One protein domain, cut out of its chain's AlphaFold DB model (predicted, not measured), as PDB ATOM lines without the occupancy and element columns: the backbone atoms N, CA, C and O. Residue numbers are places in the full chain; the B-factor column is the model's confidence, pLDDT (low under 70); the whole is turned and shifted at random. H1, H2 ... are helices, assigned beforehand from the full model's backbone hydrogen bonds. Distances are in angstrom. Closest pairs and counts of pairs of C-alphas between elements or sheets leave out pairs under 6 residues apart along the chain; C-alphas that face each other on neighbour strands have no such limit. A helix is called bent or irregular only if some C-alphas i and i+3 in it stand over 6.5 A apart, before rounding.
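This is residues 2 to 20 and 39 to 112 of the 147 residues of the protein "SpoIIM-like stage II sporulation protein M related" of Pyrococcus abyssi (strain GE5 / Orsay) (UniProt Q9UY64). A long helix, H3, runs through the middle; H4 folds back beside it, bowing at a kink near residue 95, while H1 crosses H3 on another side. H2 packs with residues 47 to 53 on the first turns of H3, and along the later part of H4. The printed part has 93 residues with four named helices, H1 to H4 in chain order, and no named strand; its class is all helix. It is compact, with a radius of gyration of the C-alphas of 13.7 A, and elongated, spanning 41 by 26 by 20 A.

Start with H1, residues 2 to 17, which touches H3, residues 60 to 84, at Gly 11 and Met 71, their closest C-alphas, 4.0 A apart; they run the same way at a steep tilt of 39 degrees. H3 is the hub, touching three helices. H2, residues 39 to 53, H3 and H4, residues 86 to 112, form an up-and-down bundle, each helix running against the one before. In the helical hairpin of H2 and H3, tilted 32 degrees, the closest C-alphas, of Leu 51 and Thr 62, are 4.4 A apart. In that of H3 and H4, tilted 2 degrees, those of Ile 81 and Thr 89 are 5.8 A apart. H2 touches residues 100 to 111 of H4, closest at the C-alphas of Trp 52 and Gly 111, 4.2 A. H1 is apart from H2 and H4. Every O i to N i+4 pair is within hydrogen-bond range in H2 and H3, 11 of 12 in H1 and 19 of 23 in H4.

Find C-alpha 2 at (-28.557, 3.144, -28.569); from there H1 runs 23.0 A. H2 spans 21.3 A. H3 runs 36.1 A from C-alpha 60 at (-15.829, 4.108, -22.171). H4 covers 34.1 A to C-alpha 112 at (-21.679, 10.837, -21.175), and is only just irregular: C-alphas 92 and 95 are 6.6 A apart.

The C-alphas farthest apart, of Ile 56 and Gly 85, stand at 41.6 A. Residues 21 to 38 are not printed; C-alphas 20 and 39 are 21.5 A apart across this cut. The link from H2 to H3 is short and that from H3 to H4 tight. Mean pLDDT of the printed part is 86.0, with residues 39 to 41 under 70.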
ATOM      1  N   LEU A   2     -28.936   3.994 -27.426       88.50
ATOM      2  CA  LEU A   2     -28.557   3.144 -28.569       88.50
ATOM      3  C   LEU A   2     -27.720   1.910 -28.175       88.50
ATOM      4  O   LEU A   2     -28.062   0.802 -28.563       88.50
ATOM      5  N   PHE A   3     -26.685   2.083 -27.346       90.94
ATOM      6  CA  PHE A   3     -25.827   0.980 -26.883       90.94
ATOM      7  C   PHE A   3     -26.556  -0.072 -26.042       90.94
ATOM      8  O   PHE A   3     -26.225  -1.252 -26.121       90.94
ATOM      9  N   PHE A   4     -27.562   0.351 -25.276       90.00
ATOM     10  CA  PHE A   4     -28.396  -0.544 -24.478       90.00
ATOM     11  C   PHE A   4     -29.336  -1.359 -25.372       90.00
ATOM     12  O   PHE A   4     -29.402  -2.576 -25.244       90.00
ATOM     13  N   ILE A   5     -29.982  -0.711 -26.349       92.25
ATOM     14  CA  ILE A   5     -30.826  -1.382 -27.353       92.25
ATOM     15  C   ILE A   5     -29.995  -2.358 -28.194       92.25
ATOM     16  O   ILE A   5     -30.407  -3.495 -28.404       92.25
ATOM     17  N   PHE A   6     -28.807  -1.938 -28.637       95.25
ATOM     18  CA  PHE A   6     -27.861  -2.807 -29.332       95.25
ATOM     19  C   PHE A   6     -27.499  -4.030 -28.480       95.25
ATOM     20  O   PHE A   6     -27.556  -5.154 -28.974       95.25
ATOM     21  N   GLY A   7     -27.215  -3.820 -27.191       94.50
ATOM     22  CA  GLY A   7     -27.019  -4.892 -26.221       94.50
ATOM     23  C   GLY A   7     -28.201  -5.860 -26.190       94.50
ATOM     24  O   GLY A   7     -27.996  -7.052 -26.372       94.50
ATOM     25  N   ILE A   8     -29.436  -5.362 -26.047       93.50
ATOM     26  CA  ILE A   8     -30.654  -6.195 -26.026       93.50
ATOM     27  C   ILE A   8     -30.765  -7.049 -27.287       93.50
ATOM     28  O   ILE A   8     -30.957  -8.259 -27.187       93.50
ATOM     29  N   ILE A   9     -30.612  -6.443 -28.466       96.25
ATOM     30  CA  ILE A   9     -30.686  -7.161 -29.745       96.25
ATOM     31  C   ILE A   9     -29.597  -8.239 -29.811       96.25
ATOM     32  O   ILE A   9     -29.886  -9.385 -30.153       96.25
ATOM     33  N   SER A  10     -28.364  -7.897 -29.427       96.12
ATOM     34  CA  SER A  10     -27.251  -8.845 -29.363       96.12
ATOM     35  C   SER A  10     -27.529  -9.986 -28.379       96.12
ATOM     36  O   SER A  10     -27.226 -11.137 -28.677       96.12
ATOM     37  N   GLY A  11     -28.136  -9.697 -27.227       93.69
ATOM     38  CA  GLY A  11     -28.519 -10.687 -26.220       93.69
ATOM     39  C   GLY A  11     -29.600 -11.645 -26.712       93.69
ATOM     40  O   GLY A  11     -29.447 -12.856 -26.574       93.69
ATOM     41  N   LEU A  12     -30.651 -11.119 -27.351       94.31
ATOM     42  CA  LEU A  12     -31.716 -11.915 -27.973       94.31
ATOM     43  C   LEU A  12     -31.156 -12.839 -29.064       94.31
ATOM     44  O   LEU A  12     -31.482 -14.028 -29.112       94.31
ATOM     45  N   PHE A  13     -30.290 -12.301 -29.926       95.88
ATOM     46  CA  PHE A  13     -29.626 -13.072 -30.975       95.88
ATOM     47  C   PHE A  13     -28.731 -14.160 -30.379       95.88
ATOM     48  O   PHE A  13     -28.811 -15.319 -30.786       95.88
ATOM     49  N   SER A  14     -27.922 -13.812 -29.377       94.75
ATOM     50  CA  SER A  14     -27.022 -14.750 -28.712       94.75
ATOM     51  C   SER A  14     -27.784 -15.891 -28.043       94.75
ATOM     52  O   SER A  14     -27.403 -17.046 -28.200       94.75
ATOM     53  N   ALA A  15     -28.891 -15.591 -27.358       91.69
ATOM     54  CA  ALA A  15     -29.741 -16.588 -26.701       91.69
ATOM     55  C   ALA A  15     -30.579 -17.424 -27.675       91.69
ATOM     56  O   ALA A  15     -31.138 -18.443 -27.296       91.69
ATOM     57  N   SER A  16     -30.652 -17.024 -28.946       92.31
ATOM     58  CA  SER A  16     -31.227 -17.871 -29.995       92.31
ATOM     59  C   SER A  16     -30.245 -18.945 -30.486       92.31
ATOM     60  O   SER A  16     -30.671 -19.901 -31.124       92.31
ATOM     61  N   HIS A  17     -28.947 -18.788 -30.199       92.69
ATOM     62  CA  HIS A  17     -27.885 -19.705 -30.631       92.69
ATOM     63  C   HIS A  17     -27.207 -20.442 -29.472       92.69
ATOM     64  O   HIS A  17     -26.625 -21.501 -29.686       92.69
ATOM     65  N   ASN A  18     -27.260 -19.889 -28.261       91.44
ATOM     66  CA  ASN A  18     -26.623 -20.438 -27.072       91.44
ATOM     67  C   ASN A  18     -27.663 -20.667 -25.981       91.44
ATOM     68  O   ASN A  18     -28.547 -19.836 -25.776       91.44
ATOM     69  N   ASP A  19     -27.507 -21.768 -25.250       85.56
ATOM     70  CA  ASP A  19     -28.343 -22.064 -24.095       85.56
ATOM     71  C   ASP A  19     -27.800 -21.348 -22.851       85.56
ATOM     72  O   ASP A  19     -26.709 -21.647 -22.361       85.56
ATOM     73  N   TYR A  20     -28.574 -20.389 -22.345       85.06
ATOM     74  CA  TYR A  20     -28.272 -19.664 -21.112       85.06
ATOM     75  C   TYR A  20     -29.085 -20.158 -19.909       85.06
ATOM     76  O   TYR A  20     -28.992 -19.570 -18.831       85.06
ATOM     77  N   PHE A  39     -31.192  -6.873  -2.697       65.25
ATOM     78  CA  PHE A  39     -30.147  -7.327  -3.610       65.25
ATOM     79  C   PHE A  39     -30.211  -6.581  -4.952       65.25
ATOM     80  O   PHE A  39     -29.200  -6.001  -5.356       65.25
ATOM     81  N   PHE A  40     -31.391  -6.496  -5.581       65.38
ATOM     82  CA  PHE A  40     -31.576  -5.745  -6.833       65.38
ATOM     83  C   PHE A  40     -31.309  -4.256  -6.661       65.38
ATOM     84  O   PHE A  40     -30.645  -3.642  -7.492       65.38
ATOM     85  N   PHE A  41     -31.757  -3.662  -5.555       66.44
ATOM     86  CA  PHE A  41     -31.495  -2.254  -5.278       66.44
ATOM     87  C   PHE A  41     -29.989  -1.955  -5.179       66.44
ATOM     88  O   PHE A  41     -29.488  -1.038  -5.831       66.44
ATOM     89  N   LYS A  42     -29.230  -2.772  -4.433       72.44
ATOM     90  CA  LYS A  42     -27.764  -2.645  -4.357       72.44
ATOM     91  C   LYS A  42     -27.090  -2.861  -5.711       72.44
ATOM     92  O   LYS A  42     -26.125  -2.162  -6.024       72.44
ATOM     93  N   HIS A  43     -27.580  -3.813  -6.504       79.44
ATOM     94  CA  HIS A  43     -27.069  -4.062  -7.849       79.44
ATOM     95  C   HIS A  43     -27.252  -2.831  -8.746       79.44
ATOM     96  O   HIS A  43     -26.283  -2.350  -9.330       79.44
ATOM     97  N   ASN A  44     -28.452  -2.254  -8.772       79.50
ATOM     98  CA  ASN A  44     -28.761  -1.081  -9.584       79.50
ATOM     99  C   ASN A  44     -27.986   0.172  -9.155       79.50
ATOM    100  O   ASN A  44     -27.522   0.919 -10.014       79.50
ATOM    101  N   ILE A  45     -27.742   0.375  -7.854       80.62
ATOM    102  CA  ILE A  45     -26.838   1.441  -7.384       80.62
ATOM    103  C   ILE A  45     -25.422   1.231  -7.922       80.62
ATOM    104  O   ILE A  45     -24.795   2.175  -8.402       80.62
ATOM    105  N   LYS A  46     -24.906  -0.002  -7.864       85.62
ATOM    106  CA  LYS A  46     -23.575  -0.318  -8.391       85.62
ATOM    107  C   LYS A  46     -23.495  -0.027  -9.891       85.62
ATOM    108  O   LYS A  46     -22.538   0.609 -10.324       85.62
ATOM    109  N   VAL A  47     -24.494  -0.454 -10.666       84.75
ATOM    110  CA  VAL A  47     -24.562  -0.187 -12.111       84.75
ATOM    111  C   VAL A  47     -24.640   1.316 -12.385       84.75
ATOM    112  O   VAL A  47     -23.905   1.816 -13.230       84.75
ATOM    113  N   ALA A  48     -25.444   2.067 -11.630       84.88
ATOM    114  CA  ALA A  48     -25.529   3.518 -11.775       84.88
ATOM    115  C   ALA A  48     -24.184   4.220 -11.506       84.88
ATOM    116  O   ALA A  48     -23.806   5.129 -12.243       84.88
ATOM    117  N   LEU A  49     -23.430   3.779 -10.491       84.56
ATOM    118  CA  LEU A  49     -22.100   4.323 -10.189       84.56
ATOM    119  C   LEU A  49     -21.068   4.001 -11.280       84.56
ATOM    120  O   LEU A  49     -20.245   4.856 -11.604       84.56
ATOM    121  N   LEU A  50     -21.122   2.802 -11.863       86.81
ATOM    122  CA  LEU A  50     -20.256   2.409 -12.982       86.81
ATOM    123  C   LEU A  50     -20.586   3.193 -14.265       86.81
ATOM    124  O   LEU A  50     -19.699   3.721 -14.937       86.81
ATOM    125  N   LEU A  51     -21.876   3.393 -14.547       86.06
ATOM    126  CA  LEU A  51     -22.308   4.260 -15.641       86.06
ATOM    127  C   LEU A  51     -21.822   5.693 -15.435       86.06
ATOM    128  O   LEU A  51     -21.293   6.292 -16.372       86.06
ATOM    129  N   TRP A  52     -21.945   6.224 -14.217       87.12
ATOM    130  CA  TRP A  52     -21.445   7.551 -13.874       87.12
ATOM    131  C   TRP A  52     -19.921   7.657 -14.015       87.12
ATOM    132  O   TRP A  52     -19.429   8.682 -14.490       87.12
ATOM    133  N   SER A  53     -19.160   6.603 -13.692       87.12
ATOM    134  CA  SER A  53     -17.697   6.622 -13.823       87.12
ATOM    135  C   SER A  53     -17.230   6.833 -15.262       87.12
ATOM    136  O   SER A  53     -16.098   7.268 -15.476       87.12
ATOM    137  N   GLY A  54     -18.092   6.608 -16.260       82.81
ATOM    138  CA  GLY A  54     -17.750   6.928 -17.641       82.81
ATOM    139  C   GLY A  54     -17.558   8.416 -17.898       82.81
ATOM    140  O   GLY A  54     -16.838   8.766 -18.826       82.81
ATOM    141  N   ALA A  55     -18.046   9.295 -17.019       85.19
ATOM    142  CA  ALA A  55     -17.713  10.713 -17.082       85.19
ATOM    143  C   ALA A  55     -16.195  10.945 -16.945       85.19
ATOM    144  O   ALA A  55     -15.653  11.870 -17.549       85.19
ATOM    145  N   ILE A  56     -15.508  10.071 -16.201       86.62
ATOM    146  CA  ILE A  56     -14.055  10.088 -15.997       86.62
ATOM    147  C   ILE A  56     -13.342   9.351 -17.139       86.62
ATOM    148  O   ILE A  56     -12.298   9.794 -17.607       86.62
ATOM    149  N   THR A  57     -13.904   8.242 -17.630       88.56
ATOM    150  CA  THR A  57     -13.274   7.405 -18.669       88.56
ATOM    151  C   THR A  57     -13.657   7.801 -20.101       88.56
ATOM    152  O   THR A  57     -13.678   6.946 -20.988       88.56
ATOM    153  N   PHE A  58     -14.042   9.054 -20.343       85.94
ATOM    154  CA  PHE A  58     -14.480   9.543 -21.661       85.94
ATOM    155  C   PHE A  58     -15.640   8.745 -22.300       85.94
ATOM    156  O   PHE A  58     -15.719   8.588 -23.515       85.94
ATOM    157  N   GLY A  59     -16.554   8.225 -21.483       85.56
ATOM    158  CA  GLY A  59     -17.731   7.456 -21.893       85.56
ATOM    159  C   GLY A  59     -17.474   5.961 -22.095       85.56
ATOM    160  O   GLY A  59     -18.420   5.216 -22.341       85.56
ATOM    161  N   GLY A  60     -16.220   5.506 -21.966       87.81
ATOM    162  CA  GLY A  60     -15.829   4.108 -22.171       87.81
ATOM    163  C   GLY A  60     -16.559   3.116 -21.260       87.81
ATOM    164  O   GLY A  60     -17.200   2.196 -21.767       87.81
ATOM    165  N   THR A  61     -16.521   3.306 -19.934       88.75
ATOM    166  CA  THR A  61     -17.252   2.416 -19.015       88.75
ATOM    167  C   THR A  61     -18.757   2.506 -19.228       88.75
ATOM    168  O   THR A  61     -19.399   1.469 -19.331       88.75
ATOM    169  N   THR A  62     -19.318   3.705 -19.440       89.06
ATOM    170  CA  THR A  62     -20.756   3.852 -19.726       89.06
ATOM    171  C   THR A  62     -21.184   3.062 -20.964       89.06
ATOM    172  O   THR A  62     -22.241   2.436 -20.961       89.06
ATOM    173  N   LEU A  63     -20.380   3.073 -22.032       90.25
ATOM    174  CA  LEU A  63     -20.663   2.318 -23.252       90.25
ATOM    175  C   LEU A  63     -20.682   0.815 -22.974       90.25
ATOM    176  O   LEU A  63     -21.666   0.150 -23.304       90.25
ATOM    177  N   LEU A  64     -19.618   0.299 -22.352       91.06
ATOM    178  CA  LEU A  64     -19.486  -1.125 -22.042       91.06
ATOM    179  C   LEU A  64     -20.610  -1.603 -21.123       91.06
ATOM    180  O   LEU A  64     -21.245  -2.616 -21.415       91.06
ATOM    181  N   ASP A  65     -20.908  -0.847 -20.068       90.06
ATOM    182  CA  ASP A  65     -21.954  -1.195 -19.114       90.06
ATOM    183  C   ASP A  65     -23.334  -1.192 -19.769       90.06
ATOM    184  O   ASP A  65     -24.090  -2.142 -19.577       90.06
ATOM    185  N   LEU A  66     -23.680  -0.185 -20.580       90.00
ATOM    186  CA  LEU A  66     -24.972  -0.171 -21.276       90.00
ATOM    187  C   LEU A  66     -25.111  -1.364 -22.227       90.00
ATOM    188  O   LEU A  66     -26.166  -1.994 -22.260       90.00
ATOM    189  N   THR A  67     -24.070  -1.695 -22.990       92.75
ATOM    190  CA  THR A  67     -24.114  -2.844 -23.902       92.75
ATOM    191  C   THR A  67     -24.220  -4.164 -23.145       92.75
ATOM    192  O   THR A  67     -25.053  -4.995 -23.504       92.75
ATOM    193  N   PHE A  68     -23.442  -4.352 -22.078       89.81
ATOM    194  CA  PHE A  68     -23.446  -5.593 -21.308       89.81
ATOM    195  C   PHE A  68     -24.758  -5.797 -20.541       89.81
ATOM    196  O   PHE A  68     -25.352  -6.870 -20.621       89.81
ATOM    197  N   ASN A  69     -25.275  -4.751 -19.883       89.00
ATOM    198  CA  ASN A  69     -26.576  -4.808 -19.209       89.00
ATOM    199  C   ASN A  69     -27.712  -5.076 -20.207       89.00
ATOM    200  O   ASN A  69     -28.587  -5.897 -19.940       89.00
ATOM    201  N   GLY A  70     -27.671  -4.450 -21.390       89.81
ATOM    202  CA  GLY A  70     -28.623  -4.742 -22.460       89.81
ATOM    203  C   GLY A  70     -28.549  -6.202 -22.920       89.81
ATOM    204  O   GLY A  70     -29.578  -6.855 -23.061       89.81
ATOM    205  N   MET A  71     -27.342  -6.738 -23.114       92.44
ATOM    206  CA  MET A  71     -27.122  -8.122 -23.551       92.44
ATOM    207  C   MET A  71     -27.599  -9.151 -22.523       92.44
ATOM    208  O   MET A  71     -28.236 -10.138 -22.902       92.44
ATOM    209  N   ILE A  72     -27.353  -8.913 -21.233       89.19
ATOM    210  CA  ILE A  72     -27.887  -9.749 -20.152       89.19
ATOM    211  C   ILE A  72     -29.415  -9.724 -20.177       89.19
ATOM    212  O   ILE A  72     -30.032 -10.784 -20.192       89.19
ATOM    213  N   LEU A  73     -30.031  -8.541 -20.257       88.50
ATOM    214  CA  LEU A  73     -31.489  -8.432 -20.290       88.50
ATOM    215  C   LEU A  73     -32.087  -9.145 -21.512       88.50
ATOM    216  O   LEU A  73     -33.029  -9.918 -21.373       88.50
ATOM    217  N   GLY A  74     -31.524  -8.934 -22.704       90.31
ATOM    218  CA  GLY A  74     -31.988  -9.587 -23.930       90.31
ATOM    219  C   GLY A  74     -31.867 -11.112 -23.875       90.31
ATOM    220  O   GLY A  74     -32.799 -11.823 -24.251       90.31
ATOM    221  N   SER A  75     -30.745 -11.627 -23.366       90.19
ATOM    222  CA  SER A  75     -30.548 -13.076 -23.225       90.19
ATOM    223  C   SER A  75     -31.454 -13.690 -22.154       90.19
ATOM    224  O   SER A  75     -32.023 -14.755 -22.393       90.19
ATOM    225  N   ALA A  76     -31.673 -12.996 -21.033       87.06
ATOM    226  CA  ALA A  76     -32.620 -13.402 -19.999       87.06
ATOM    227  C   ALA A  76     -34.051 -13.466 -20.550       87.06
ATOM    228  O   ALA A  76     -34.692 -14.505 -20.447       87.06
ATOM    229  N   VAL A  77     -34.522 -12.412 -21.232       89.25
ATOM    230  CA  VAL A  77     -35.862 -12.367 -21.851       89.25
ATOM    231  C   VAL A  77     -36.090 -13.572 -22.759       89.25
ATOM    232  O   VAL A  77     -37.100 -14.259 -22.618       89.25
ATOM    233  N   LYS A  78     -35.164 -13.850 -23.687       91.19
ATOM    234  CA  LYS A  78     -35.315 -14.969 -24.630       91.19
ATOM    235  C   LYS A  78     -35.356 -16.313 -23.904       91.19
ATOM    236  O   LYS A  78     -36.252 -17.109 -24.168       91.19
ATOM    237  N   THR A  79     -34.424 -16.524 -22.977       88.19
ATOM    238  CA  THR A  79     -34.317 -17.771 -22.208       88.19
ATOM    239  C   THR A  79     -35.586 -18.021 -21.391       88.19
ATOM    240  O   THR A  79     -36.145 -19.112 -21.431       88.19
ATOM    241  N   THR A  80     -36.099 -16.998 -20.704       85.19
ATOM    242  CA  THR A  80     -37.311 -17.111 -19.886       85.19
ATOM    243  C   THR A  80     -38.565 -17.305 -20.748       85.19
ATOM    244  O   THR A  80     -39.429 -18.107 -20.388       85.19
ATOM    245  N   ILE A  81     -38.658 -16.662 -21.922       90.44
ATOM    246  CA  ILE A  81     -39.758 -16.905 -22.875       90.44
ATOM    247  C   ILE A  81     -39.808 -18.380 -23.275       90.44
ATOM    248  O   ILE A  81     -40.894 -18.959 -23.282       90.44
ATOM    249  N   ASP A  82     -38.657 -18.984 -23.573       88.94
ATOM    250  CA  ASP A  82     -38.584 -20.385 -23.994       88.94
ATOM    251  C   ASP A  82     -38.967 -21.357 -22.862       88.94
ATOM    252  O   ASP A  82     -39.497 -22.434 -23.129       88.94
ATOM    253  N   GLN A  83     -38.743 -20.974 -21.600       85.50
ATOM    254  CA  GLN A  83     -39.021 -21.813 -20.428       85.50
ATOM    255  C   GLN A  83     -40.464 -21.711 -19.921       85.50
ATOM    256  O   GLN A  83     -41.102 -22.725 -19.641       85.50
ATOM    257  N   ILE A  84     -40.976 -20.489 -19.748       85.62
ATOM    258  CA  ILE A  84     -42.250 -20.238 -19.051       85.62
ATOM    259  C   ILE A  84     -43.275 -19.480 -19.902       85.62
ATOM    260  O   ILE A  84     -44.399 -19.236 -19.449       85.62
ATOM    261  N   GLY A  85     -42.920 -19.122 -21.136       88.50
ATOM    262  CA  GLY A  85     -43.772 -18.392 -22.065       88.50
ATOM    263  C   GLY A  85     -43.743 -16.871 -21.881       88.50
ATOM    264  O   GLY A  85     -43.331 -16.321 -20.855       88.50
ATOM    265  N   LEU A  86     -44.230 -16.168 -22.908       89.25
ATOM    266  CA  LEU A  86     -44.145 -14.709 -23.023       89.25
ATOM    267  C   LEU A  86     -44.865 -13.958 -21.898       89.25
ATOM    268  O   LEU A  86     -44.286 -13.054 -21.303       89.25
ATOM    269  N   ILE A  87     -46.108 -14.332 -21.577       89.81
ATOM    270  CA  ILE A  87     -46.917 -13.594 -20.591       89.81
ATOM    271  C   ILE A  87     -46.265 -13.621 -19.205       89.81
ATOM    272  O   ILE A  87     -46.149 -12.579 -18.565       89.81
ATOM    273  N   LYS A  88     -45.792 -14.789 -18.755       84.44
ATOM    274  CA  LYS A  88     -45.126 -14.915 -17.451       84.44
ATOM    275  C   LYS A  88     -43.799 -14.160 -17.419       84.44
ATOM    276  O   LYS A  88     -43.505 -13.498 -16.432       84.44
ATOM    277  N   THR A  89     -43.049 -14.196 -18.520       86.12
ATOM    278  CA  THR A  89     -41.805 -13.424 -18.654       86.12
ATOM    279  C   THR A  89     -42.062 -11.922 -18.530       86.12
ATOM    280  O   THR A  89     -41.367 -11.234 -17.789       86.12
ATOM    281  N   LEU A  90     -43.091 -11.405 -19.206       85.38
ATOM    282  CA  LEU A  90     -43.442  -9.987 -19.126       85.38
ATOM    283  C   LEU A  90     -43.842  -9.576 -17.709       85.38
ATOM    284  O   LEU A  90     -43.392  -8.534 -17.252       85.38
ATOM    285  N   LEU A  91     -44.628 -10.393 -17.001       84.38
ATOM    286  CA  LEU A  91     -45.021 -10.114 -15.613       84.38
ATOM    287  C   LEU A  91     -43.830 -10.060 -14.655       84.38
ATOM    288  O   LEU A  91     -43.864  -9.301 -13.693       84.38
ATOM    289  N   LEU A  92     -42.785 -10.835 -14.929       78.56
ATOM    290  CA  LEU A  92     -41.564 -10.836 -14.137       78.56
ATOM    291  C   LEU A  92     -40.683  -9.608 -14.429       78.56
ATOM    292  O   LEU A  92     -40.083  -9.033 -13.527       78.56
ATOM    293  N   ILE A  93     -40.617  -9.187 -15.694       81.31
ATOM    294  CA  ILE A  93     -39.716  -8.115 -16.136       81.31
ATOM    295  C   ILE A  93     -40.334  -6.728 -15.962       81.31
ATOM    296  O   ILE A  93     -39.614  -5.796 -15.613       81.31
ATOM    297  N   LEU A  94     -41.643  -6.561 -16.190       80.25
ATOM    298  CA  LEU A  94     -42.309  -5.252 -16.123       80.25
ATOM    299  C   LEU A  94     -42.045  -4.502 -14.806       80.25
ATOM    300  O   LEU A  94     -41.685  -3.325 -14.869       80.25
ATOM    301  N   PRO A  95     -42.198  -5.142 -13.627       74.88
ATOM    302  CA  PRO A  95     -41.982  -4.478 -12.347       74.88
ATOM    303  C   PRO A  95     -40.547  -3.977 -12.187       74.88
ATOM    304  O   PRO A  95     -40.333  -2.915 -11.614       74.88
ATOM    305  N   HIS A  96     -39.565  -4.718 -12.706       71.81
ATOM    306  CA  HIS A  96     -38.149  -4.365 -12.602       71.81
ATOM    307  C   HIS A  96     -37.750  -3.311 -13.641       71.81
ATOM    308  O   HIS A  96     -37.186  -2.274 -13.291       71.81
ATOM    309  N   GLY A  97     -38.144  -3.503 -14.902       72.19
ATOM    310  CA  GLY A  97     -37.835  -2.589 -16.002       72.19
ATOM    311  C   GLY A  97     -38.359  -1.167 -15.786       72.19
ATOM    312  O   GLY A  97     -37.738  -0.216 -16.258       72.19
ATOM    313  N   LEU A  98     -39.448  -1.003 -15.023       77.38
ATOM    314  CA  LEU A  98     -39.999   0.311 -14.688       77.38
ATOM    315  C   LEU A  98     -39.045   1.168 -13.842       77.38
ATOM    316  O   LEU A  98     -39.018   2.381 -14.018       77.38
ATOM    317  N   PHE A  99     -38.258   0.567 -12.947       75.19
ATOM    318  CA  PHE A  99     -37.314   1.303 -12.096       75.19
ATOM    319  C   PHE A  99     -35.899   1.317 -12.676       75.19
ATOM    320  O   PHE A  99     -35.196   2.326 -12.589       75.19
ATOM    321  N   GLU A 100     -35.482   0.214 -13.296       76.19
ATOM    322  CA  GLU A 100     -34.115   0.050 -13.793       76.19
ATOM    323  C   GLU A 100     -33.855   0.880 -15.051       76.19
ATOM    324  O   GLU A 100     -32.825   1.546 -15.147       76.19
ATOM    325  N   ILE A 101     -34.797   0.922 -16.001       81.62
ATOM    326  CA  ILE A 101     -34.597   1.650 -17.263       81.62
ATOM    327  C   ILE A 101     -34.457   3.164 -17.028       81.62
ATOM    328  O   ILE A 101     -33.493   3.741 -17.545       81.62
ATOM    329  N   PRO A 102     -35.314   3.838 -16.231       80.62
ATOM    330  CA  PRO A 102     -35.108   5.249 -15.905       80.62
ATOM    331  C   PRO A 102     -33.776   5.507 -15.196       80.62
ATOM    332  O   PRO A 102     -33.071   6.449 -15.555       80.62
ATOM    333  N   ALA A 103     -33.382   4.650 -14.247       81.56
ATOM    334  CA  ALA A 103     -32.104   4.784 -13.550       81.56
ATOM    335  C   ALA A 103     -30.906   4.665 -14.512       81.56
ATOM    336  O   ALA A 103     -29.992   5.491 -14.462       81.56
ATOM    337  N   LEU A 104     -30.934   3.700 -15.439       84.25
ATOM    338  CA  LEU A 104     -29.918   3.523 -16.482       84.25
ATOM    339  C   LEU A 104     -29.858   4.717 -17.444       84.25
ATOM    340  O   LEU A 104     -28.770   5.114 -17.863       84.25
ATOM    341  N   ILE A 105     -31.005   5.307 -17.800       85.50
ATOM    342  CA  ILE A 105     -31.065   6.509 -18.646       85.50
ATOM    343  C   ILE A 105     -30.404   7.690 -17.935       85.50
ATOM    344  O   ILE A 105     -29.539   8.342 -18.519       85.50
ATOM    345  N   ILE A 106     -30.773   7.935 -16.676       84.38
ATOM    346  CA  ILE A 106     -30.249   9.043 -15.869       84.38
ATOM    347  C   ILE A 106     -28.737   8.882 -15.660       84.38
ATOM    348  O   ILE A 106     -27.963   9.796 -15.957       84.38
ATOM    349  N   ALA A 107     -28.296   7.706 -15.207       85.06
ATOM    350  CA  ALA A 107     -26.887   7.431 -14.942       85.06
ATOM    351  C   ALA A 107     -26.047   7.417 -16.228       85.06
ATOM    352  O   ALA A 107     -24.939   7.954 -16.255       85.06
ATOM    353  N   GLY A 108     -26.588   6.875 -17.324       85.12
ATOM    354  CA  GLY A 108     -25.938   6.896 -18.631       85.12
ATOM    355  C   GLY A 108     -25.781   8.312 -19.190       85.12
ATOM    356  O   GLY A 108     -24.716   8.655 -19.702       85.12
ATOM    357  N   ALA A 109     -26.803   9.163 -19.056       86.00
ATOM    358  CA  ALA A 109     -26.718  10.570 -19.449       86.00
ATOM    359  C   ALA A 109     -25.657  11.323 -18.631       86.00
ATOM    360  O   ALA A 109     -24.869  12.083 -19.194       86.00
ATOM    361  N   ALA A 110     -25.582  11.067 -17.321       85.44
ATOM    362  CA  ALA A 110     -24.544  11.633 -16.466       85.44
ATOM    363  C   ALA A 110     -23.133  11.161 -16.866       85.44
ATOM    364  O   ALA A 110     -22.221  11.982 -16.957       85.44
ATOM    365  N   GLY A 111     -22.968   9.872 -17.185       84.88
ATOM    366  CA  GLY A 111     -21.706   9.287 -17.646       84.88
ATOM    367  C   GLY A 111     -21.190   9.859 -18.971       84.88
ATOM    368  O   GLY A 111     -19.987  10.031 -19.150       84.88
ATOM    369  N   PHE A 112     -22.077  10.235 -19.896       86.69
ATOM    370  CA  PHE A 112     -21.679  10.837 -21.175       86.69
ATOM    371  C   PHE A 112     -21.588  12.368 -21.164       86.69
ATOM    372  O   PHE A 112     -21.088  12.940 -22.134       86.69
TER     373      PHE A 112